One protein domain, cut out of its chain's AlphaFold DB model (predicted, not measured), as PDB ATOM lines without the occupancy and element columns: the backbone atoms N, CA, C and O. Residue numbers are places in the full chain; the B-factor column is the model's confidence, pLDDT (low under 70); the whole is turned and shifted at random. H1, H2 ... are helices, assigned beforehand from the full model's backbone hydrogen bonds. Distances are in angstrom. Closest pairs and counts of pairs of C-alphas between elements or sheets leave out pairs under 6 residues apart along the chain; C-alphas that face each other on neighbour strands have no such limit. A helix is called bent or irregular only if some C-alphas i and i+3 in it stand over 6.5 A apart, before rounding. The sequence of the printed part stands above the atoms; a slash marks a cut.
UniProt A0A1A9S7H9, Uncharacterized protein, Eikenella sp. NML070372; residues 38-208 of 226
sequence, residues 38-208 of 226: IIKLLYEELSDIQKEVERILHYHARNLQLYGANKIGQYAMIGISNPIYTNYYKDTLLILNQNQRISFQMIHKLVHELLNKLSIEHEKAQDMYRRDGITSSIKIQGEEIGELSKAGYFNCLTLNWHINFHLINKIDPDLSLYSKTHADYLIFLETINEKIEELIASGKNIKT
ATOM      1  N   ILE A  38      11.653   1.928   4.211       95.19
ATOM      2  CA  ILE A  38      11.788   1.492   2.812       95.19
ATOM      3  C   ILE A  38      13.132   1.942   2.235       95.19
ATOM      4  O   ILE A  38      13.821   1.129   1.639       95.19
ATOM      5  N   ILE A  39      13.554   3.189   2.469       94.94
ATOM      6  CA  ILE A  39      14.872   3.670   2.018       94.94
ATOM      7  C   ILE A  39      15.992   2.794   2.582       94.94
ATOM      8  O   ILE A  39      16.879   2.383   1.842       94.94
ATOM      9  N   LYS A  40      15.942   2.470   3.877       95.75
ATOM     10  CA  LYS A  40      16.909   1.552   4.484       95.75
ATOM     11  C   LYS A  40      16.907   0.186   3.779       95.75
ATOM     12  O   LYS A  40      17.978  -0.294   3.430       95.75
ATOM     13  N   LEU A  41      15.730  -0.389   3.535       96.88
ATOM     14  CA  LEU A  41      15.588  -1.673   2.840       96.88
ATOM     15  C   LEU A  41      16.087  -1.618   1.388       96.88
ATOM     16  O   LEU A  41      16.656  -2.593   0.923       96.88
ATOM     17  N   LEU A  42      15.925  -0.492   0.684       96.31
ATOM     18  CA  LEU A  42      16.480  -0.306  -0.662       96.31
ATOM     19  C   LEU A  42      18.011  -0.376  -0.640       96.31
ATOM     20  O   LEU A  42      18.607  -1.035  -1.482       96.31
ATOM     21  N   TYR A  43      18.659   0.262   0.337       96.81
ATOM     22  CA  TYR A  43      20.115   0.178   0.483       96.81
ATOM     23  C   TYR A  43      20.599  -1.221   0.880       96.81
ATOM     24  O   TYR A  43      21.665  -1.641   0.433       96.81
ATOM     25  N   GLU A  44      19.847  -1.927   1.726       97.00
ATOM     26  CA  GLU A  44      20.137  -3.325   2.066       97.00
ATOM     27  C   GLU A  44      20.007  -4.217   0.825       97.00
ATOM     28  O   GLU A  44      20.937  -4.959   0.517       97.00
ATOM     29  N   GLU A  45      18.938  -4.046   0.041       96.81
ATOM     30  CA  GLU A  45      18.748  -4.745  -1.232       96.81
ATOM     31  C   GLU A  45      19.895  -4.469  -2.214       96.81
ATOM     32  O   GLU A  45      20.384  -5.406  -2.833       96.81
ATOM     33  N   LEU A  46      20.400  -3.233  -2.320       96.94
ATOM     34  CA  LEU A  46      21.582  -2.954  -3.150       96.94
ATOM     35  C   LEU A  46      22.815  -3.757  -2.713       96.94
ATOM     36  O   LEU A  46      23.558  -4.250  -3.561       96.94
ATOM     37  N   SER A  47      23.040  -3.900  -1.405       96.12
ATOM     38  CA  SER A  47      24.160  -4.694  -0.887       96.12
ATOM     39  C   SER A  47      23.981  -6.189  -1.153       96.12
ATOM     40  O   SER A  47      24.962  -6.891  -1.397       96.12
ATOM     41  N   ASP A  48      22.748  -6.685  -1.124       95.69
ATOM     42  CA  ASP A  48      22.459  -8.082  -1.442       95.69
ATOM     43  C   ASP A  48      22.587  -8.350  -2.946       95.69
ATOM     44  O   ASP A  48      23.277  -9.295  -3.332       95.69
ATOM     45  N   ILE A  49      22.066  -7.451  -3.790       95.44
ATOM     46  CA  ILE A  49      22.276  -7.464  -5.245       95.44
ATOM     47  C   ILE A  49      23.772  -7.496  -5.555       95.44
ATOM     48  O   ILE A  49      24.203  -8.301  -6.372       95.44
ATOM     49  N   GLN A  50      24.588  -6.671  -4.895       95.00
ATOM     50  CA  GLN A  50      26.036  -6.670  -5.101       95.00
ATOM     51  C   GLN A  50      26.666  -8.053  -4.881       95.00
ATOM     52  O   GLN A  50      27.422  -8.528  -5.729       95.00
ATOM     53  N   LYS A  51      26.326  -8.729  -3.780       93.88
ATOM     54  CA  LYS A  51      26.836 -10.080  -3.489       93.88
ATOM     55  C   LYS A  51      26.349 -11.103  -4.512       93.88
ATOM     56  O   LYS A  51      27.078 -12.034  -4.853       93.88
ATOM     57  N   GLU A  52      25.116 -10.968  -4.995       92.38
ATOM     58  CA  GLU A  52      24.594 -11.821  -6.066       92.38
ATOM     59  C   GLU A  52      25.345 -11.588  -7.382       92.38
ATOM     60  O   GLU A  52      25.756 -12.554  -8.025       92.38
ATOM     61  N   VAL A  53      25.622 -10.330  -7.737       92.38
ATOM     62  CA  VAL A  53      26.431  -9.960  -8.909       92.38
ATOM     63  C   VAL A  53      27.832 -10.557  -8.827       92.38
ATOM     64  O   VAL A  53      28.305 -11.118  -9.810       92.38
ATOM     65  N   GLU A  54      28.491 -10.492  -7.670       91.56
ATOM     66  CA  GLU A  54      29.815 -11.098  -7.462       91.56
ATOM     67  C   GLU A  54      29.806 -12.607  -7.712       91.56
ATOM     68  O   GLU A  54      30.701 -13.140  -8.370       91.56
ATOM     69  N   ARG A  55      28.755 -13.304  -7.274       89.25
ATOM     70  CA  ARG A  55      28.590 -14.730  -7.579       89.25
ATOM     71  C   ARG A  55      28.414 -14.947  -9.076       89.25
ATOM     72  O   ARG A  55      29.095 -15.798  -9.639       89.25
ATOM     73  N   ILE A  56      27.547 -14.170  -9.725       89.31
ATOM     74  CA  ILE A  56      27.267 -14.262 -11.168       89.31
ATOM     75  C   ILE A  56      28.527 -13.983 -12.006       89.31
ATOM     76  O   ILE A  56      28.772 -14.676 -12.997       89.31
ATOM     77  N   LEU A  57      29.381 -13.051 -11.571       90.56
ATOM     78  CA  LEU A  57      30.661 -12.746 -12.217       90.56
ATOM     79  C   LEU A  57      31.559 -13.974 -12.352       90.56
ATOM     80  O   LEU A  57      32.174 -14.153 -13.403       90.56
ATOM     81  N   HIS A  58      31.615 -14.842 -11.339       88.81
ATOM     82  CA  HIS A  58      32.412 -16.069 -11.414       88.81
ATOM     83  C   HIS A  58      31.921 -17.017 -12.512       88.81
ATOM     84  O   HIS A  58      32.736 -17.642 -13.193       88.81
ATOM     85  N   TYR A  59      30.609 -17.089 -12.736       87.69
ATOM     86  CA  TYR A  59      30.040 -17.923 -13.793       87.69
ATOM     87  C   TYR A  59      30.337 -17.362 -15.179       87.69
ATOM     88  O   TYR A  59      30.792 -18.103 -16.050       87.69
ATOM     89  N   HIS A  60      30.169 -16.055 -15.380       89.62
ATOM     90  CA  HIS A  60      30.549 -15.433 -16.648       89.62
ATOM     91  C   HIS A  60      32.055 -15.539 -16.906       89.62
ATOM     92  O   HIS A  60      32.448 -15.889 -18.014       89.62
ATOM     93  N   ALA A  61      32.898 -15.339 -15.887       91.00
ATOM     94  CA  ALA A  61      34.344 -15.520 -16.013       91.00
ATOM     95  C   ALA A  61      34.699 -16.945 -16.451       91.00
ATOM     96  O   ALA A  61      35.503 -17.144 -17.362       91.00
ATOM     97  N   ARG A  62      34.050 -17.946 -15.849       88.12
ATOM     98  CA  ARG A  62      34.224 -19.349 -16.223       88.12
ATOM     99  C   ARG A  62      33.771 -19.626 -17.656       88.12
ATOM    100  O   ARG A  62      34.473 -20.326 -18.384       88.12
ATOM    101  N   ASN A  63      32.636 -19.072 -18.074       88.06
ATOM    102  CA  ASN A  63      32.138 -19.226 -19.440       88.06
ATOM    103  C   ASN A  63      33.050 -18.541 -20.466       88.06
ATOM    104  O   ASN A  63      33.259 -19.099 -21.537       88.06
ATOM    105  N   LEU A  64      33.664 -17.403 -20.132       91.75
ATOM    106  CA  LEU A  64      34.669 -16.749 -20.978       91.75
ATOM    107  C   LEU A  64      35.943 -17.589 -21.132       91.75
ATOM    108  O   LEU A  64      36.474 -17.707 -22.235       91.75
ATOM    109  N   GLN A  65      36.405 -18.235 -20.059       91.44
ATOM    110  CA  GLN A  65      37.521 -19.186 -20.132       91.44
ATOM    111  C   GLN A  65      37.178 -20.395 -21.014       91.44
ATOM    112  O   GLN A  65      37.975 -20.800 -21.858       91.44
ATOM    113  N   LEU A  66      35.979 -20.964 -20.855       87.75
ATOM    114  CA  LEU A  66      35.510 -22.068 -21.696       87.75
ATOM    115  C   LEU A  66      35.387 -21.648 -23.161       87.75
ATOM    116  O   LEU A  66      35.813 -22.390 -24.044       87.75
ATOM    117  N   TYR A  67      34.886 -20.442 -23.413       89.25
ATOM    118  CA  TYR A  67      34.818 -19.867 -24.748       89.25
ATOM    119  C   TYR A  67      36.215 -19.744 -25.376       89.25
ATOM    120  O   TYR A  67      36.424 -20.201 -26.498       89.25
ATOM    121  N   GLY A  68      37.208 -19.257 -24.624       87.38
ATOM    122  CA  GLY A  68      38.610 -19.245 -25.055       87.38
ATOM    123  C   GLY A  68      39.177 -20.631 -25.384       87.38
ATOM    124  O   GLY A  68      39.983 -20.765 -26.301       87.38
ATOM    125  N   ALA A  69      38.711 -21.676 -24.698       85.69
ATOM    126  CA  ALA A  69      39.050 -23.072 -24.975       85.69
ATOM    127  C   ALA A  69      38.239 -23.701 -26.135       85.69
ATOM    128  O   ALA A  69      38.362 -24.902 -26.388       85.69
ATOM    129  N   ASN A  70      37.410 -22.921 -26.845       83.50
ATOM    130  CA  ASN A  70      36.442 -23.390 -27.847       83.50
ATOM    131  C   ASN A  70      35.450 -24.430 -27.285       83.50
ATOM    132  O   ASN A  70      35.151 -25.445 -27.924       83.50
ATOM    133  N   LYS A  71      34.965 -24.196 -26.063       79.31
ATOM    134  CA  LYS A  71      33.990 -25.031 -25.349       79.31
ATOM    135  C   LYS A  71      32.763 -24.212 -24.956       79.31
ATOM    136  O   LYS A  71      32.801 -22.988 -24.888       79.31
ATOM    137  N   ILE A  72      31.677 -24.919 -24.658       77.88
ATOM    138  CA  ILE A  72      30.416 -24.328 -24.204       77.88
ATOM    139  C   ILE A  72      30.256 -24.602 -22.707       77.88
ATOM    140  O   ILE A  72      30.466 -25.725 -22.249       77.88
ATOM    141  N   GLY A  73      29.891 -23.567 -21.949       70.94
ATOM    142  CA  GLY A  73      29.554 -23.677 -20.529       70.94
ATOM    143  C   GLY A  73      28.377 -24.612 -20.256       70.94
ATOM    144  O   GLY A  73      27.475 -24.772 -21.077       70.94
ATOM    145  N   GLN A  74      28.377 -25.232 -19.078       67.19
ATOM    146  CA  GLN A  74      27.358 -26.215 -18.705       67.19
ATOM    147  C   GLN A  74      26.094 -25.597 -18.104       67.19
ATOM    148  O   GLN A  74      25.106 -26.303 -17.948       67.19
ATOM    149  N   TYR A  75      26.095 -24.324 -17.720       68.88
ATOM    150  CA  TYR A  75      24.919 -23.701 -17.120       68.88
ATOM    151  C   TYR A  75      25.081 -22.181 -17.060       68.88
ATOM    152  O   TYR A  75      26.195 -21.652 -17.056       68.88
ATOM    153  N   ALA A  76      23.947 -21.488 -16.997       70.12
ATOM    154  CA  ALA A  76      23.866 -20.075 -16.659       70.12
ATOM    155  C   ALA A  76      23.331 -19.920 -15.231       70.12
ATOM    156  O   ALA A  76      22.618 -20.790 -14.728       70.12
ATOM    157  N   MET A  77      23.655 -18.805 -14.580       70.94
ATOM    158  CA  MET A  77      23.003 -18.432 -13.325       70.94
ATOM    159  C   MET A  77      21.583 -17.928 -13.567       70.94
ATOM    160  O   MET A  77      21.283 -17.320 -14.595       70.94
ATOM    161  N   ILE A  78      20.738 -18.141 -12.560       68.31
ATOM    162  CA  ILE A  78      19.435 -17.489 -12.435       68.31
ATOM    163  C   ILE A  78      19.689 -16.003 -12.167       68.31
ATOM    164  O   ILE A  78      20.658 -15.652 -11.491       68.31
ATOM    165  N   GLY A  79      18.858 -15.125 -12.720       74.38
ATOM    166  CA  GLY A  79      19.059 -13.699 -12.507       74.38
ATOM    167  C   GLY A  79      18.641 -13.213 -11.120       74.38
ATOM    168  O   GLY A  79      18.160 -13.964 -10.273       74.38
ATOM    169  N   ILE A  80      18.875 -11.925 -10.911       86.25
ATOM    170  CA  ILE A  80      18.858 -11.270  -9.604       86.25
ATOM    171  C   ILE A  80      17.440 -10.828  -9.245       86.25
ATOM    172  O   ILE A  80      16.724 -10.262 -10.075       86.25
ATOM    173  N   SER A  81      17.051 -11.043  -7.990       86.94
ATOM    174  CA  SER A  81      15.758 -10.606  -7.461       86.94
ATOM    175  C   SER A  81      15.868  -9.229  -6.798       86.94
ATOM    176  O   SER A  81      16.773  -8.989  -6.007       86.94
ATOM    177  N   ASN A  82      14.932  -8.323  -7.090       92.19
ATOM    178  CA  ASN A  82      14.869  -6.973  -6.510       92.19
ATOM    179  C   ASN A  82      13.443  -6.591  -6.038       92.19
ATOM    180  O   ASN A  82      12.816  -5.658  -6.569       92.19
ATOM    181  N   PRO A  83      12.862  -7.342  -5.082       93.12
ATOM    182  CA  PRO A  83      11.475  -7.169  -4.663       93.12
ATOM    183  C   PRO A  83      11.203  -5.844  -3.941       93.12
ATOM    184  O   PRO A  83      10.085  -5.333  -4.033       93.12
ATOM    185  N   ILE A  84      12.169  -5.276  -3.217       95.81
ATOM    186  CA  ILE A  84      11.982  -4.026  -2.478       95.81
ATOM    187  C   ILE A  84      11.845  -2.867  -3.456       95.81
ATOM    188  O   ILE A  84      10.854  -2.135  -3.394       95.81
ATOM    189  N   TYR A  85      12.777  -2.735  -4.399       94.81
ATOM    190  CA  TYR A  85      12.681  -1.726  -5.444       94.81
ATOM    191  C   TYR A  85      11.398  -1.878  -6.260       94.81
ATOM    192  O   TYR A  85      10.637  -0.922  -6.403       94.81
ATOM    193  N   THR A  86      11.105  -3.093  -6.726       94.06
ATOM    194  CA  THR A  86       9.949  -3.347  -7.597       94.06
ATOM    195  C   THR A  86       8.622  -2.972  -6.936       94.06
ATOM    196  O   THR A  86       7.757  -2.376  -7.579       94.06
ATOM    197  N   ASN A  87       8.455  -3.274  -5.646       95.81
ATOM    198  CA  ASN A  87       7.172  -3.086  -4.968       95.81
ATOM    199  C   ASN A  87       7.035  -1.730  -4.257       95.81
ATOM    200  O   ASN A  87       5.923  -1.204  -4.174       95.81
ATOM    201  N   TYR A  88       8.137  -1.153  -3.762       95.06
ATOM    202  CA  TYR A  88       8.093  -0.033  -2.812       95.06
ATOM    203  C   TYR A  88       8.858   1.223  -3.255       95.06
ATOM    204  O   TYR A  88       8.749   2.260  -2.598       95.06
ATOM    205  N   TYR A  89       9.597   1.204  -4.372       94.00
ATOM    206  CA  TYR A  89      10.386   2.370  -4.802       94.00
ATOM    207  C   TYR A  89       9.540   3.639  -4.988       94.00
ATOM    208  O   TYR A  89       9.933   4.724  -4.544       94.00
ATOM    209  N   LYS A  90       8.334   3.504  -5.558       94.50
ATOM    210  CA  LYS A  90       7.385   4.614  -5.775       94.50
ATOM    211  C   LYS A  90       7.077   5.408  -4.498       94.50
ATOM    212  O   LYS A  90       6.905   6.624  -4.563       94.50
ATOM    213  N   ASP A  91       7.080   4.746  -3.340       92.31
ATOM    214  CA  ASP A  91       6.733   5.350  -2.051       92.31
ATOM    215  C   ASP A  91       7.868   6.230  -1.495       92.31
ATOM    216  O   ASP A  91       7.659   7.041  -0.589       92.31
ATOM    217  N   THR A  92       9.073   6.112  -2.066       91.00
ATOM    218  CA  THR A  92      10.280   6.842  -1.645       91.00
ATOM    219  C   THR A  92      10.653   8.016  -2.552       91.00
ATOM    220  O   THR A  92      11.454   8.859  -2.147       91.00
ATOM    221  N   LEU A  93      10.037   8.141  -3.737       90.56
ATOM    222  CA  LEU A  93      10.399   9.133  -4.767       90.56
ATOM    223  C   LEU A  93      10.412  10.586  -4.274       90.56
ATOM    224  O   LEU A  93      11.234  11.379  -4.731       90.56
ATOM    225  N   LEU A  94       9.511  10.926  -3.347       86.88
ATOM    226  CA  LEU A  94       9.378  12.277  -2.790       86.88
ATOM    227  C   LEU A  94      10.477  12.638  -1.782       86.88
ATOM    228  O   LEU A  94      10.635  13.809  -1.458       86.88
ATOM    229  N   ILE A  95      11.191  11.646  -1.245       91.00
ATOM    230  CA  ILE A  95      12.268  11.859  -0.270       91.00
ATOM    231  C   ILE A  95      13.633  11.797  -0.946       91.00
ATOM    232  O   ILE A  95      14.535  12.541  -0.569       91.00
ATOM    233  N   LEU A  96      13.787  10.909  -1.927       94.31
ATOM    234  CA  LEU A  96      15.028  10.791  -2.676       94.31
ATOM    235  C   LEU A  96      15.263  12.051  -3.510       94.31
ATOM    236  O   LEU A  96      14.331  12.578  -4.120       94.31
ATOM    237  N   ASN A  97      16.507  12.513  -3.579       95.88
ATOM    238  CA  ASN A  97      16.886  13.559  -4.521       95.88
ATOM    239  C   ASN A  97      16.991  13.005  -5.951       95.88
ATOM    240  O   ASN A  97      16.873  11.803  -6.199       95.88
ATOM    241  N   GLN A  98      17.183  13.901  -6.918       96.06
ATOM    242  CA  GLN A  98      17.230  13.532  -8.329       96.06
ATOM    243  C   GLN A  98      18.342  12.527  -8.651       96.06
ATOM    244  O   GLN A  98      18.063  11.535  -9.323       96.06
ATOM    245  N   ASN A  99      19.553  12.742  -8.143       97.12
ATOM    246  CA  ASN A  99      20.708  11.895  -8.438       97.12
ATOM    247  C   ASN A  99      20.548  10.497  -7.831       97.12
ATOM    248  O   ASN A  99      20.776   9.498  -8.509       97.12
ATOM    249  N   GLN A 100      20.020  10.403  -6.607       97.12
ATOM    250  CA  GLN A 100      19.632   9.128  -5.999       97.12
ATOM    251  C   GLN A 100      18.620   8.378  -6.867       97.12
ATOM    252  O   GLN A 100      18.810   7.192  -7.132       97.12
ATOM    253  N   ARG A 101      17.565   9.059  -7.340       96.88
ATOM    254  CA  ARG A 101      16.538   8.433  -8.187       96.88
ATOM    255  C   ARG A 101      17.113   7.901  -9.497       96.88
ATOM    256  O   ARG A 101      16.816   6.768  -9.863       96.88
ATOM    257  N   ILE A 102      17.933   8.701 -10.180       96.31
ATOM    258  CA  ILE A 102      18.592   8.305 -11.432       96.31
ATOM    259  C   ILE A 102      19.500   7.098 -11.190       96.31
ATOM    260  O   ILE A 102      19.447   6.121 -11.934       96.31
ATOM    261  N   SER A 103      20.294   7.139 -10.121       96.75
ATOM    262  CA  SER A 103      21.230   6.073  -9.783       96.75
ATOM    263  C   SER A 103      20.513   4.753  -9.455       96.75
ATOM    264  O   SER A 103      20.849   3.727 -10.044       96.75
ATOM    265  N   PHE A 104      19.457   4.771  -8.629       96.94
ATOM    266  CA  PHE A 104      18.620   3.586  -8.391       96.94
ATOM    267  C   PHE A 104      18.007   3.047  -9.691       96.94
ATOM    268  O   PHE A 104      18.081   1.852  -9.965       96.94
ATOM    269  N   GLN A 105      17.429   3.918 -10.523       95.31
ATOM    270  CA  GLN A 105      16.826   3.508 -11.795       95.31
ATOM    271  C   GLN A 105      17.832   2.836 -12.730       95.31
ATOM    272  O   GLN A 105      17.509   1.825 -13.348       95.31
ATOM    273  N   MET A 106      19.049   3.372 -12.816       94.69
ATOM    274  CA  MET A 106      20.125   2.812 -13.629       94.69
ATOM    275  C   MET A 106      20.564   1.436 -13.122       94.69
ATOM    276  O   MET A 106      20.620   0.492 -13.908       94.69
ATOM    277  N   ILE A 107      20.791   1.297 -11.812       96.06
ATOM    278  CA  ILE A 107      21.138   0.021 -11.173       96.06
ATOM    279  C   ILE A 107      20.064  -1.035 -11.455       96.06
ATOM    280  O   ILE A 107      20.365  -2.122 -11.942       96.06
ATOM    281  N   HIS A 108      18.794  -0.721 -11.199       93.31
ATOM    282  CA  HIS A 108      17.726  -1.706 -11.352       93.31
ATOM    283  C   HIS A 108      17.371  -2.000 -12.812       93.31
ATOM    284  O   HIS A 108      16.903  -3.097 -13.113       93.31
ATOM    285  N   LYS A 109      17.642  -1.072 -13.737       91.44
ATOM    286  CA  LYS A 109      17.580  -1.362 -15.173       91.44
ATOM    287  C   LYS A 109      18.641  -2.392 -15.570       91.44
ATOM    288  O   LYS A 109      18.299  -3.362 -16.236       91.44
ATOM    289  N   LEU A 110      19.884  -2.231 -15.108       90.88
ATOM    290  CA  LEU A 110      20.958  -3.203 -15.349       90.88
ATOM    291  C   LEU A 110      20.640  -4.576 -14.735       90.88
ATOM    292  O   LEU A 110      20.851  -5.596 -15.383       90.88
ATOM    293  N   VAL A 111      20.070  -4.613 -13.525       89.81
ATOM    294  CA  VAL A 111      19.565  -5.856 -12.909       89.81
ATOM    295  C   VAL A 111      18.549  -6.551 -13.817       89.81
ATOM    296  O   VAL A 111      18.620  -7.764 -14.000       89.81
ATOM    297  N   HIS A 112      17.631  -5.790 -14.419       84.75
ATOM    298  CA  HIS A 112      16.636  -6.351 -15.324       84.75
ATOM    299  C   HIS A 112      17.249  -6.863 -16.637       84.75
ATOM    300  O   HIS A 112      16.864  -7.922 -17.124       84.75
ATOM    301  N   GLU A 113      18.222  -6.144 -17.201       79.88
ATOM    302  CA  GLU A 113      18.915  -6.537 -18.437       79.88
ATOM    303  C   GLU A 113      19.799  -7.781 -18.264       79.88
ATOM    304  O   GLU A 113      20.010  -8.522 -19.224       79.88
ATOM    305  N   LEU A 114      20.276  -8.055 -17.046       75.69
ATOM    306  CA  LEU A 114      21.009  -9.283 -16.720       75.69
ATOM    307  C   LEU A 114      20.126 -10.548 -16.735       75.69
ATOM    308  O   LEU A 114      20.649 -11.658 -16.618       75.69
ATOM    309  N   LEU A 115      18.803 -10.425 -16.889       63.91
ATOM    310  CA  LEU A 115      17.883 -11.561 -16.848       63.91
ATOM    311  C   LEU A 115      17.773 -12.313 -18.194       63.91
ATOM    312  O   LEU A 115      17.582 -11.752 -19.271       63.91
ATOM    313  N   ASN A 116      17.763 -13.643 -18.076       68.38
ATOM    314  CA  ASN A 116      17.171 -14.646 -18.973       68.38
ATOM    315  C   ASN A 116      17.848 -14.990 -20.308       68.38
ATOM    316  O   ASN A 116      17.812 -16.166 -20.671       68.38
ATOM    317  N   LYS A 117      18.479 -14.065 -21.046       75.69
ATOM    318  CA  LYS A 117      18.918 -14.406 -22.421       75.69
ATOM    319  C   LYS A 117      19.993 -15.504 -22.464       75.69
ATOM    320  O   LYS A 117      19.860 -16.455 -23.226       75.69
ATOM    321  N   LEU A 118      21.018 -15.422 -21.613       78.06
ATOM    322  CA  LEU A 118      22.105 -16.412 -21.594       78.06
ATOM    323  C   LEU A 118      21.627 -17.809 -21.154       78.06
ATOM    324  O   LEU A 118      22.093 -18.812 -21.690       78.06
ATOM    325  N   SER A 119      20.682 -17.888 -20.213       78.62
ATOM    326  CA  SER A 119      20.139 -19.173 -19.752       78.62
ATOM    327  C   SER A 119      19.391 -19.909 -20.860       78.62
ATOM    328  O   SER A 119      19.587 -21.110 -21.029       78.62
ATOM    329  N   ILE A 120      18.588 -19.181 -21.641       82.31
ATOM    330  CA  ILE A 120      17.838 -19.737 -22.773       82.31
ATOM    331  C   ILE A 120      18.798 -20.295 -23.832       82.31
ATOM    332  O   ILE A 120      18.596 -21.398 -24.336       82.31
ATOM    333  N   GLU A 121      19.864 -19.559 -24.159       82.19
ATOM    334  CA  GLU A 121      20.825 -20.013 -25.169       82.19
ATOM    335  C   GLU A 121      21.678 -21.200 -24.699       82.19
ATOM    336  O   GLU A 121      22.007 -22.068 -25.511       82.19
ATOM    337  N   HIS A 122      21.982 -21.301 -23.399       81.44
ATOM    338  CA  HIS A 122      22.618 -22.498 -22.839       81.44
ATOM    339  C   HIS A 122      21.723 -23.735 -22.936       81.44
ATOM    340  O   HIS A 122      22.208 -24.799 -23.316       81.44
ATOM    341  N   GLU A 123      20.434 -23.608 -22.617       83.00
ATOM    342  CA  GLU A 123      19.477 -24.716 -22.708       83.00
ATOM    343  C   GLU A 123      19.357 -25.221 -24.152       83.00
ATOM    344  O   GLU A 123      19.538 -26.412 -24.415       83.00
ATOM    345  N   LYS A 124      19.212 -24.303 -25.117       84.12
ATOM    346  CA  LYS A 124      19.213 -24.635 -26.550       84.12
ATOM    347  C   LYS A 124      20.487 -25.359 -26.984       84.12
ATOM    348  O   LYS A 124      20.408 -26.367 -27.686       84.12
ATOM    349  N   ALA A 125      21.656 -24.875 -26.564       82.12
ATOM    350  CA  ALA A 125      22.931 -25.499 -26.911       82.12
ATOM    351  C   ALA A 125      23.044 -26.929 -26.369       82.12
ATOM    352  O   ALA A 125      23.538 -27.820 -27.063       82.12
ATOM    353  N   GLN A 126      22.562 -27.164 -25.148       81.00
ATOM    354  CA  GLN A 126      22.539 -28.498 -24.554       81.00
ATOM    355  C   GLN A 126      21.598 -29.441 -25.287       81.00
ATOM    356  O   GLN A 126      21.967 -30.587 -25.541       81.00
ATOM    357  N   ASP A 127      20.412 -28.971 -25.657       83.00
ATOM    358  CA  ASP A 127      19.448 -29.789 -26.385       83.00
ATOM    359  C   ASP A 127      19.951 -30.146 -27.786       83.00
ATOM    360  O   ASP A 127      19.835 -31.298 -28.212       83.00
ATOM    361  N   MET A 128      20.601 -29.203 -28.473       82.75
ATOM    362  CA  MET A 128      21.283 -29.470 -29.744       82.75
ATOM    363  C   MET A 128      22.390 -30.512 -29.583       82.75
ATOM    364  O   MET A 128      22.467 -31.452 -30.371       82.75
ATOM    365  N   TYR A 129      23.216 -30.387 -28.540       80.25
ATOM    366  CA  TYR A 129      24.281 -31.347 -28.251       80.25
ATOM    367  C   TYR A 129      23.745 -32.749 -27.963       80.25
ATOM    368  O   TYR A 129      24.271 -33.728 -28.489       80.25
ATOM    369  N   ARG A 130      22.676 -32.854 -27.165       80.88
ATOM    370  CA  ARG A 130      22.031 -34.134 -26.839       80.88
ATOM    371  C   ARG A 130      21.421 -34.803 -28.067       80.88
ATOM    372  O   ARG A 130      21.463 -36.026 -28.156       80.88
ATOM    373  N   ARG A 131      20.837 -34.023 -28.981       82.81
ATOM    374  CA  ARG A 131      20.154 -34.549 -30.168       82.81
ATOM    375  C   ARG A 131      21.124 -34.939 -31.280       82.81
ATOM    376  O   ARG A 131      21.003 -36.032 -31.825       82.81
ATOM    377  N   ASP A 132      22.069 -34.057 -31.603       80.31
ATOM    378  CA  ASP A 132      22.838 -34.133 -32.852       80.31
ATOM    379  C   ASP A 132      24.344 -34.382 -32.631       80.31
ATOM    380  O   ASP A 132      25.086 -34.578 -33.595       80.31
ATOM    381  N   GLY A 133      24.827 -34.377 -31.381       74.31
ATOM    382  CA  GLY A 133      26.261 -34.391 -31.082       74.31
ATOM    383  C   GLY A 133      26.972 -33.134 -31.605       74.31
ATOM    384  O   GLY A 133      26.335 -32.136 -31.927       74.31
ATOM    385  N   ILE A 134      28.308 -33.144 -31.693       75.69
ATOM    386  CA  ILE A 134      29.084 -31.967 -32.134       75.69
ATOM    387  C   ILE A 134      28.860 -31.700 -33.630       75.69
ATOM    388  O   ILE A 134      29.386 -32.408 -34.486       75.69
ATOM    389  N   THR A 135      28.145 -30.618 -33.936       80.75
ATOM    390  CA  THR A 135      27.838 -30.160 -35.299       80.75
ATOM    391  C   THR A 135      28.321 -28.723 -35.534       80.75
ATOM    392  O   THR A 135      28.733 -28.019 -34.609       80.75
ATOM    393  N   SER A 136      28.289 -28.256 -36.786       78.62
ATOM    394  CA  SER A 136      28.584 -26.853 -37.123       78.62
ATOM    395  C   SER A 136      27.620 -25.870 -36.453       78.62
ATOM    396  O   SER A 136      28.040 -24.784 -36.068       78.62
ATOM    397  N   SER A 137      26.359 -26.257 -36.246       76.88
ATOM    398  CA  SER A 137      25.367 -25.430 -35.555       76.88
ATOM    399  C   SER A 137      25.702 -25.237 -34.074       76.88
ATOM    400  O   SER A 137      25.529 -24.142 -33.556       76.88
ATOM    401  N   ILE A 138      26.275 -26.243 -33.408       77.69
ATOM    402  CA  ILE A 138      26.770 -26.100 -32.028       77.69
ATOM    403  C   ILE A 138      27.961 -25.147 -31.948       77.69
ATOM    404  O   ILE A 138      28.086 -24.418 -30.970       77.69
ATOM    405  N   LYS A 139      28.826 -25.109 -32.970       78.94
ATOM    406  CA  LYS A 139      29.924 -24.132 -33.010       78.94
ATOM    407  C   LYS A 139      29.398 -22.698 -33.096       78.94
ATOM    408  O   LYS A 139      29.835 -21.868 -32.310       78.94
ATOM    409  N   ILE A 140      28.425 -22.446 -33.975       81.81
ATOM    410  CA  ILE A 140      27.750 -21.139 -34.093       81.81
ATOM    411  C   ILE A 140      27.084 -20.760 -32.762       81.81
ATOM    412  O   ILE A 140      27.254 -19.649 -32.272       81.81
ATOM    413  N   GLN A 141      26.396 -21.709 -32.125       82.31
ATOM    414  CA  GLN A 141      25.784 -21.491 -30.814       82.31
ATOM    415  C   GLN A 141      26.830 -21.184 -29.726       82.31
ATOM    416  O   GLN A 141      26.587 -20.379 -28.829       82.31
ATOM    417  N   GLY A 142      28.011 -21.806 -29.798       83.19
ATOM    418  CA  GLY A 142      29.131 -21.525 -28.901       83.19
ATOM    419  C   GLY A 142      29.685 -20.107 -29.051       83.19
ATOM    420  O   GLY A 142      30.044 -19.497 -28.046       83.19
ATOM    421  N   GLU A 143      29.706 -19.562 -30.270       86.94
ATOM    422  CA  GLU A 143      30.052 -18.157 -30.520       86.94
ATOM    423  C   GLU A 143      29.015 -17.208 -29.910       86.94
ATOM    424  O   GLU A 143      29.389 -16.283 -29.191       86.94
ATOM    425  N   GLU A 144      27.719 -17.478 -30.103       88.06
ATOM    426  CA  GLU A 144      26.648 -16.670 -29.503       88.06
ATOM    427  C   GLU A 144      26.700 -16.690 -27.966       88.06
ATOM    428  O   GLU A 144      26.617 -15.642 -27.324       88.06
ATOM    429  N   ILE A 145      26.916 -17.860 -27.357       87.69
ATOM    430  CA  ILE A 145      27.103 -17.991 -25.904       87.69
ATOM    431  C   ILE A 145      28.349 -17.232 -25.431       87.69
ATOM    432  O   ILE A 145      28.323 -16.633 -24.350       87.69
ATOM    433  N   GLY A 146      29.426 -17.237 -26.219       89.31
ATOM    434  CA  GLY A 146      30.633 -16.458 -25.954       89.31
ATOM    435  C   GLY A 146      30.341 -14.962 -25.881       89.31
ATOM    436  O   GLY A 146      30.639 -14.326 -24.870       89.31
ATOM    437  N   GLU A 147      29.677 -14.411 -26.898       90.69
ATOM    438  CA  GLU A 147      29.298 -12.992 -26.945       90.69
ATOM    439  C   GLU A 147      28.318 -12.608 -25.828       90.69
ATOM    440  O   GLU A 147      28.487 -11.583 -25.164       90.69
ATOM    441  N   LEU A 148      27.338 -13.464 -25.528       89.75
ATOM    442  CA  LEU A 148      26.439 -13.258 -24.391       89.75
ATOM    443  C   LEU A 148      27.178 -13.319 -23.049       89.75
ATOM    444  O   LEU A 148      26.827 -12.586 -22.124       89.75
ATOM    445  N   SER A 149      28.214 -14.151 -22.931       90.50
ATOM    446  CA  SER A 149      29.053 -14.218 -21.731       90.50
ATOM    447  C   SER A 149      29.917 -12.968 -21.569       90.50
ATOM    448  O   SER A 149      30.057 -12.494 -20.443       90.50
ATOM    449  N   LYS A 150      30.433 -12.390 -22.666       92.75
ATOM    450  CA  LYS A 150      31.135 -11.093 -22.651       92.75
ATOM    451  C   LYS A 150      30.205  -9.981 -22.177       92.75
ATOM    452  O   LYS A 150      30.534  -9.275 -21.228       92.75
ATOM    453  N   ALA A 151      29.024  -9.876 -22.789       91.50
ATOM    454  CA  ALA A 151      28.023  -8.879 -22.423       91.50
ATOM    455  C   ALA A 151      27.563  -9.034 -20.963       91.50
ATOM    456  O   ALA A 151      27.482  -8.050 -20.232       91.50
ATOM    457  N   GLY A 152      27.320 -10.268 -20.511       90.62
ATOM    458  CA  GLY A 152      26.958 -10.559 -19.124       90.62
ATOM    459  C   GLY A 152      28.056 -10.163 -18.136       90.62
ATOM    460  O   GLY A 152      27.783  -9.450 -17.172       90.62
ATOM    461  N   TYR A 153      29.312 -10.534 -18.408       92.75
ATOM    462  CA  TYR A 153      30.454 -10.138 -17.579       92.75
ATOM    463  C   TYR A 153      30.602  -8.613 -17.499       92.75
ATOM    464  O   TYR A 153      30.754  -8.057 -16.407       92.75
ATOM    465  N   PHE A 154      30.495  -7.935 -18.646       94.56
ATOM    466  CA  PHE A 154      30.557  -6.480 -18.739       94.56
ATOM    467  C   PHE A 154      29.458  -5.811 -17.910       94.56
ATOM    468  O   PHE A 154      29.734  -4.930 -17.090       94.56
ATOM    469  N   ASN A 155      28.216  -6.261 -18.078       93.06
ATOM    470  CA  ASN A 155      27.062  -5.720 -17.368       93.06
ATOM    471  C   ASN A 155      27.159  -5.966 -15.862       93.06
ATOM    472  O   ASN A 155      26.839  -5.071 -15.084       93.06
ATOM    473  N   CYS A 156      27.649  -7.130 -15.429       93.56
ATOM    474  CA  CYS A 156      27.863  -7.415 -14.014       93.56
ATOM    475  C   CYS A 156      28.924  -6.499 -13.387       93.56
ATOM    476  O   CYS A 156      28.686  -5.943 -12.316       93.56
ATOM    477  N   LEU A 157      30.076  -6.295 -14.038       95.50
ATOM    478  CA  LEU A 157      31.097  -5.373 -13.522       95.50
ATOM    479  C   LEU A 157      30.587  -3.929 -13.497       95.50
ATOM    480  O   LEU A 157      30.774  -3.231 -12.501       95.50
ATOM    481  N   THR A 158      29.881  -3.512 -14.548       95.62
ATOM    482  CA  THR A 158      29.245  -2.192 -14.628       95.62
ATOM    483  C   THR A 158      28.223  -1.993 -13.510       95.62
ATOM    484  O   THR A 158      28.254  -0.982 -12.812       95.62
ATOM    485  N   LEU A 159      27.355  -2.978 -13.274       95.94
ATOM    486  CA  LEU A 159      26.384  -2.962 -12.184       95.94
ATOM    487  C   LEU A 159      27.070  -2.885 -10.815       95.94
ATOM    488  O   LEU A 159      26.685  -2.058  -9.990       95.94
ATOM    489  N   ASN A 160      28.110  -3.691 -10.584       96.00
ATOM    490  CA  ASN A 160      28.864  -3.658  -9.331       96.00
ATOM    491  C   ASN A 160      29.506  -2.280  -9.093       96.00
ATOM    492  O   ASN A 160      29.494  -1.766  -7.975       96.00
ATOM    493  N   TRP A 161      30.023  -1.644 -10.148       97.19
ATOM    494  CA  TRP A 161      30.550  -0.284 -10.064       97.19
ATOM    495  C   TRP A 161      29.463   0.723  -9.677       97.19
ATOM    496  O   TRP A 161      29.658   1.476  -8.725       97.19
ATOM    497  N   HIS A 162      28.300   0.700 -10.341       97.56
ATOM    498  CA  HIS A 162      27.197   1.627 -10.037       97.56
ATOM    499  C   HIS A 162      26.665   1.450  -8.617       97.56
ATOM    500  O   HIS A 162      26.403   2.443  -7.936       97.56
ATOM    501  N   ILE A 163      26.550   0.208  -8.138       97.75
ATOM    502  CA  ILE A 163      26.145  -0.073  -6.757       97.75
ATOM    503  C   ILE A 163      27.176   0.482  -5.775       97.75
ATOM    504  O   ILE A 163      26.807   1.222  -4.864       97.75
ATOM    505  N   ASN A 164      28.465   0.188  -5.973       97.38
ATOM    506  CA  ASN A 164      29.532   0.722  -5.127       97.38
ATOM    507  C   ASN A 164      29.531   2.249  -5.108       97.38
ATOM    508  O   ASN A 164      29.569   2.862  -4.041       97.38
ATOM    509  N   PHE A 165      29.438   2.865  -6.285       97.56
ATOM    510  CA  PHE A 165      29.390   4.310  -6.428       97.56
ATOM    511  C   PHE A 165      28.211   4.911  -5.650       97.56
ATOM    512  O   PHE A 165      28.403   5.859  -4.886       97.56
ATOM    513  N   HIS A 166      27.019   4.323  -5.766       97.94
ATOM    514  CA  HIS A 166      25.835   4.752  -5.024       97.94
ATOM    515  C   HIS A 166      25.993   4.576  -3.506       97.94
ATOM    516  O   HIS A 166      25.651   5.468  -2.729       97.94
ATOM    517  N   LEU A 167      26.522   3.431  -3.064       96.88
ATOM    518  CA  LEU A 167      26.706   3.117  -1.647       96.88
ATOM    519  C   LEU A 167      27.774   3.987  -0.976       96.88
ATOM    520  O   LEU A 167      27.657   4.254   0.220       96.88
ATOM    521  N   ILE A 168      28.785   4.441  -1.717       96.94
ATOM    522  CA  ILE A 168      29.793   5.389  -1.229       96.94
ATOM    523  C   ILE A 168      29.213   6.810  -1.203       96.94
ATOM    524  O   ILE A 168      29.365   7.524  -0.213       96.94
ATOM    525  N   ASN A 169      28.471   7.200  -2.242       96.56
ATOM    526  CA  ASN A 169      27.944   8.555  -2.425       96.56
ATOM    527  C   ASN A 169      26.447   8.652  -2.087       96.56
ATOM    528  O   ASN A 169      25.678   9.284  -2.804       96.56
ATOM    529  N   LYS A 170      26.015   8.048  -0.968       95.12
ATOM    530  CA  LYS A 170      24.582   7.891  -0.625       95.12
ATOM    531  C   LYS A 170      23.790   9.192  -0.636       95.12
ATOM    532  O   LYS A 170      22.597   9.176  -0.921       95.12
ATOM    533  N   ILE A 171      24.414  10.302  -0.245       95.00
ATOM    534  CA  ILE A 171      23.737  11.600  -0.159       95.00
ATOM    535  C   ILE A 171      23.513  12.170  -1.556       95.00
ATOM    536  O   ILE A 171      22.426  12.666  -1.821       95.00
ATOM    537  N   ASP A 172      24.502  12.077  -2.438       96.25
ATOM    538  CA  ASP A 172      24.455  12.667  -3.770       96.25
ATOM    539  C   ASP A 172      25.307  11.850  -4.761       96.25
ATOM    540  O   ASP A 172      26.490  12.140  -4.952       96.25
ATOM    541  N   PRO A 173      24.748  10.779  -5.355       96.50
ATOM    542  CA  PRO A 173      25.468   9.926  -6.296       96.50
ATOM    543  C   PRO A 173      25.468  10.565  -7.691       96.50
ATOM    544  O   PRO A 173      24.820  10.075  -8.618       96.50
ATOM    545  N   ASP A 174      26.165  11.691  -7.825       96.00
ATOM    546  CA  ASP A 174      26.236  12.462  -9.064       96.00
ATOM    547  C   ASP A 174      27.225  11.850 -10.072       96.00
ATOM    548  O   ASP A 174      28.437  11.813  -9.850       96.00
ATOM    549  N   LEU A 175      26.688  11.400 -11.208       94.94
ATOM    550  CA  LEU A 175      27.448  10.919 -12.365       94.94
ATOM    551  C   LEU A 175      27.210  11.815 -13.589       94.94
ATOM    552  O   LEU A 175      27.014  11.345 -14.709       94.94
ATOM    553  N   SER A 176      27.179  13.128 -13.376       94.25
ATOM    554  CA  SER A 176      27.045  14.098 -14.458       94.25
ATOM    555  C   SER A 176      28.184  13.985 -15.474       94.25
ATOM    556  O   SER A 176      29.342  13.723 -15.129       94.25
ATOM    557  N   LEU A 177      27.852  14.218 -16.747       94.25
ATOM    558  CA  LEU A 177      28.808  14.196 -17.853       94.25
ATOM    559  C   LEU A 177      29.967  15.167 -17.606       94.25
ATOM    560  O   LEU A 177      29.783  16.251 -17.056       94.25
ATOM    561  N   TYR A 178      31.160  14.772 -18.050       95.06
ATOM    562  CA  TYR A 178      32.411  15.537 -17.923       95.06
ATOM    563  C   TYR A 178      32.871  15.828 -16.485       95.06
ATOM    564  O   TYR A 178      33.868  16.522 -16.290       95.06
ATOM    565  N   SER A 179      32.198  15.278 -15.473       95.06
ATOM    566  CA  SER A 179      32.724  15.264 -14.111       95.06
ATOM    567  C   SER A 179      33.967  14.375 -14.016       95.06
ATOM    568  O   SER A 179      34.190  13.484 -14.843       95.06
ATOM    569  N   LYS A 180      34.766  14.576 -12.962       95.56
ATOM    570  CA  LYS A 180      35.889  13.683 -12.652       95.56
ATOM    571  C   LYS A 180      35.417  12.232 -12.492       95.56
ATOM    572  O   LYS A 180      35.999  11.337 -13.082       95.56
ATOM    573  N   THR A 181      34.312  12.024 -11.777       95.12
ATOM    574  CA  THR A 181      33.695  10.706 -11.593       95.12
ATOM    575  C   THR A 181      33.305  10.058 -12.920       95.12
ATOM    576  O   THR A 181      33.510   8.864 -13.108       95.12
ATOM    577  N   HIS A 182      32.760  10.834 -13.860       96.19
ATOM    578  CA  HIS A 182      32.439  10.331 -15.192       96.19
ATOM    579  C   HIS A 182      33.700   9.922 -15.964       96.19
ATOM    580  O   HIS A 182      33.697   8.877 -16.607       96.19
ATOM    581  N   ALA A 183      34.791  10.688 -15.870       96.75
ATOM    582  CA  ALA A 183      36.070  10.291 -16.463       96.75
ATOM    583  C   ALA A 183      36.611   8.987 -15.844       96.75
ATOM    584  O   ALA A 183      36.989   8.077 -16.579       96.75
ATOM    585  N   ASP A 184      36.567   8.858 -14.514       96.50
ATOM    586  CA  ASP A 184      36.977   7.640 -13.800       96.50
ATOM    587  C   ASP A 184      36.111   6.428 -14.201       96.50
ATOM    588  O   ASP A 184      36.613   5.314 -14.356       96.50
ATOM    589  N   TYR A 185      34.812   6.647 -14.424       96.69
ATOM    590  CA  TYR A 185      33.895   5.625 -14.927       96.69
ATOM    591  C   TYR A 185      34.259   5.164 -16.345       96.69
ATOM    592  O   TYR A 185      34.275   3.964 -16.601       96.69
ATOM    593  N   LEU A 186      34.592   6.083 -17.257       96.00
ATOM    594  CA  LEU A 186      35.005   5.722 -18.618       96.00
ATOM    595  C   LEU A 186      36.290   4.888 -18.622       96.00
ATOM    596  O   LEU A 186      36.337   3.864 -19.299       96.00
ATOM    597  N   ILE A 187      37.280   5.267 -17.807       96.38
ATOM    598  CA  ILE A 187      38.505   4.474 -17.620       96.38
ATOM    599  C   ILE A 187      38.145   3.077 -17.110       96.38
ATOM    600  O   ILE A 187      38.624   2.074 -17.631       96.38
ATOM    601  N   PHE A 188      37.257   2.990 -16.117       97.25
ATOM    602  CA  PHE A 188      36.794   1.703 -15.612       97.25
ATOM    603  C   PHE A 188      36.175   0.832 -16.719       97.25
ATOM    604  O   PHE A 188      36.519  -0.348 -16.796       97.25
ATOM    605  N   LEU A 189      35.337   1.388 -17.602       95.31
ATOM    606  CA  LEU A 189      34.749   0.633 -18.716       95.31
ATOM    607  C   LEU A 189      35.806   0.061 -19.673       95.31
ATOM    608  O   LEU A 189      35.643  -1.063 -20.148       95.31
ATOM    609  N   GLU A 190      36.898   0.783 -19.926       94.44
ATOM    610  CA  GLU A 190      38.013   0.280 -20.741       94.44
ATOM    611  C   GLU A 190      38.684  -0.932 -20.078       94.44
ATOM    612  O   GLU A 190      38.865  -1.966 -20.726       94.44
ATOM    613  N   THR A 191      38.921  -0.873 -18.760       96.75
ATOM    614  CA  THR A 191      39.536  -1.991 -18.014       96.75
ATOM    615  C   THR A 191      38.690  -3.268 -18.005       96.75
ATOM    616  O   THR A 191      39.213  -4.364 -17.793       96.75
ATOM    617  N   ILE A 192      37.372  -3.169 -18.217       96.19
ATOM    618  CA  ILE A 192      36.503  -4.350 -18.306       96.19
ATOM    619  C   ILE A 192      36.847  -5.169 -19.551       96.19
ATOM    620  O   ILE A 192      36.929  -6.395 -19.468       96.19
ATOM    621  N   ASN A 193      37.052  -4.508 -20.691       93.62
ATOM    622  CA  ASN A 193      37.356  -5.191 -21.948       93.62
ATOM    623  C   ASN A 193      38.701  -5.917 -21.868       93.62
ATOM    624  O   ASN A 193      38.803  -7.063 -22.295       93.62
ATOM    625  N   GLU A 194      39.699  -5.292 -21.241       95.25
ATOM    626  CA  GLU A 194      40.996  -5.920 -20.979       95.25
ATOM    627  C   GLU A 194      40.833  -7.208 -20.155       95.25
ATOM    628  O   GLU A 194      41.311  -8.266 -20.559       95.25
ATOM    629  N   LYS A 195      40.055  -7.163 -19.064       95.88
ATOM    630  CA  LYS A 195      39.765  -8.345 -18.231       95.88
ATOM    631  C   LYS A 195      39.035  -9.453 -18.988       95.88
ATOM    632  O   LYS A 195      39.292 -10.632 -18.749       95.88
ATOM    633  N   ILE A 196      38.106  -9.099 -19.875       96.06
ATOM    634  CA  ILE A 196      37.400 -10.074 -20.717       96.06
ATOM    635  C   ILE A 196      38.400 -10.806 -21.615       96.06
ATOM    636  O   ILE A 196      38.397 -12.039 -21.656       96.06
ATOM    637  N   GLU A 197      39.281 -10.070 -22.291       95.75
ATOM    638  CA  GLU A 197      40.290 -10.656 -23.173       95.75
ATOM    639  C   GLU A 197      41.314 -11.498 -22.401       95.75
ATOM    640  O   GLU A 197      41.668 -12.590 -22.847       95.75
ATOM    641  N   GLU A 198      41.724 -11.068 -21.205       95.19
ATOM    642  CA  GLU A 198      42.569 -11.863 -20.306       95.19
ATOM    643  C   GLU A 198      41.909 -13.194 -19.920       95.19
ATOM    644  O   GLU A 198      42.552 -14.248 -19.973       95.19
ATOM    645  N   LEU A 199      40.618 -13.184 -19.577       94.25
ATOM    646  CA  LEU A 199      39.874 -14.399 -19.242       94.25
ATOM    647  C   LEU A 199      39.792 -15.357 -20.436       94.25
ATOM    648  O   LEU A 199      40.072 -16.549 -20.280       94.25
ATOM    649  N   ILE A 200      39.486 -14.846 -21.629       93.25
ATOM    650  CA  ILE A 200      39.447 -15.642 -22.864       93.25
ATOM    651  C   ILE A 200      40.837 -16.208 -23.182       93.25
ATOM    652  O   ILE A 200      40.978 -17.395 -23.486       93.25
ATOM    653  N   ALA A 201      41.886 -15.390 -23.086       92.81
ATOM    654  CA  ALA A 201      43.262 -15.814 -23.317       92.81
ATOM    655  C   ALA A 201      43.713 -16.879 -22.310       92.81
ATOM    656  O   ALA A 201      44.350 -17.857 -22.702       92.81
ATOM    657  N   SER A 202      43.335 -16.741 -21.035       90.50
ATOM    658  CA  SER A 202      43.636 -17.739 -20.004       90.50
ATOM    659  C   SER A 202      42.993 -19.092 -20.322       90.50
ATOM    660  O   SER A 202      43.632 -20.129 -20.165       90.50
ATOM    661  N   GLY A 203      41.776 -19.078 -20.874       87.00
ATOM    662  CA  GLY A 203      41.045 -20.264 -21.309       87.00
ATOM    663  C   GLY A 203      41.765 -21.105 -22.363       87.00
ATOM    664  O   GLY A 203      41.763 -22.330 -22.272       87.00
ATOM    665  N   LYS A 204      42.450 -20.460 -23.318       88.06
ATOM    666  CA  LYS A 204      43.180 -21.132 -24.417       88.06
ATOM    667  C   LYS A 204      44.262 -22.099 -23.927       88.06
ATOM    668  O   LYS A 204      44.614 -23.032 -24.644       88.06
ATOM    669  N   ASN A 205      44.789 -21.867 -22.725       79.31
ATOM    670  CA  ASN A 205      45.900 -22.623 -22.151       79.31
ATOM    671  C   ASN A 205      45.458 -23.694 -21.138       79.31
ATOM    672  O   ASN A 205      46.301 -24.440 -20.640       79.31
ATOM    673  N   ILE A 206      44.164 -23.779 -20.808       76.50
ATOM    674  CA  ILE A 206      43.641 -24.742 -19.833       76.50
ATOM    675  C   ILE A 206      43.238 -26.028 -20.566       76.50
ATOM    676  O   ILE A 206      42.529 -25.990 -21.575       76.50
ATOM    677  N   LYS A 207      43.674 -27.191 -20.060       73.06
ATOM    678  CA  LYS A 207      43.272 -28.484 -20.629       73.06
ATOM    679  C   LYS A 207      41.804 -28.757 -20.333       73.06
ATOM    680  O   LYS A 207      41.296 -28.411 -19.270       73.06
ATOM    681  N   THR A 208      41.125 -29.430 -21.258       63.78
ATOM    682  CA  THR A 208      39.682 -29.709 -21.131       63.78
ATOM    683  C   THR A 208      39.381 -30.492 -19.848       63.78
ATOM    684  O   THR A 208      38.432 -30.162 -19.143       63.78
TER     685      THR A 208
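AT A GLANCE: This is residues 38 to 208 of the 226 residues of an uncharacterized protein of Eikenella sp. NML070372 (UniProt A0A1A9S7H9). The long helix H5 is the core of an elongated, all-helix body: H1 and H6 run beside it as a somewhat splayed three-helix bundle, up and down, each helix running against the one before it in the chain. On the side of H5 away from H6, the shorter H3 and H4 follow one another nearly in line, while H2 packs on the first turns of H1 at one end and residues 130 to 136 stick out at the other. The printed part has 171 residues, with six named helices in the order H1 to H6 and no named strand. It is only just compact, close to loose, with a radius of gyration of the C-alphas of 18.3 A and spans of 57 by 34 by 22 A.

HOW THE PARTS SIT: The hub is H5, residues 136 to 168, touching four other helices. H1, residues 38 to 68, touches H5 opposite ways, the closest C-alphas being those of His 60 and Tyr 153, 5.4 A apart; the shallow tilt of 33 degrees is only just short of steep. H6, residues 180 to 204, forms a hairpin with H5, touching it with residues 189 to 196 alone; the closest C-alphas are those of Phe 154 and Ile 192, 6.3 A apart. H1 and H6 touch the same way, with the C-alphas of Gln 65 and Gly 203 closest at 3.9 A, at a tilt of 36 degrees, only just steep. H3, residues 98 to 113, touches H5 at Ile 107 and Leu 159, their closest C-alphas, 6.1 A apart. H4, residues 117 to 132, forms a hairpin with H5, the C-alphas of Leu 118 and Leu 148 being closest at 6.0 A. H3 and H4 are apart. H2, residues 83 to 92, touches H1 with its closest C-alpha pair at Leu 42 and Ile 84, 6.1 A apart. Every O i to N i+4 pair is within hydrogen-bond range in H3, H4 and H5; the counts are 25 of 27 in H1, 3 of 6 in H2 and 20 of 21 in H6.

IN THESE COORDINATES: H1 begins at C-alpha 38 (11.788, 1.492, 2.812) and is 43.9 A long. H5 is 48.3 A long and H6 37.5 A, ending at C-alpha 204 (43.180, -21.132, -24.417). H3 is 22.5 A long and H4 22.7 A. H2, 14.4 A, is irregular: C-alphas 87 and 90 are 7.7 A apart.

THE WHOLE: The C-alphas farthest apart, those of Ile 95 and Asp 132, are 57.3 A apart. The printed part has no cut. The links H1 to H2, 14 residues, and H5 to H6, 11 residues, are long. The mean pLDDT of the printed part is 89.4, and residues 74 to 75, 78, 115 to 116 and 208 are under 70.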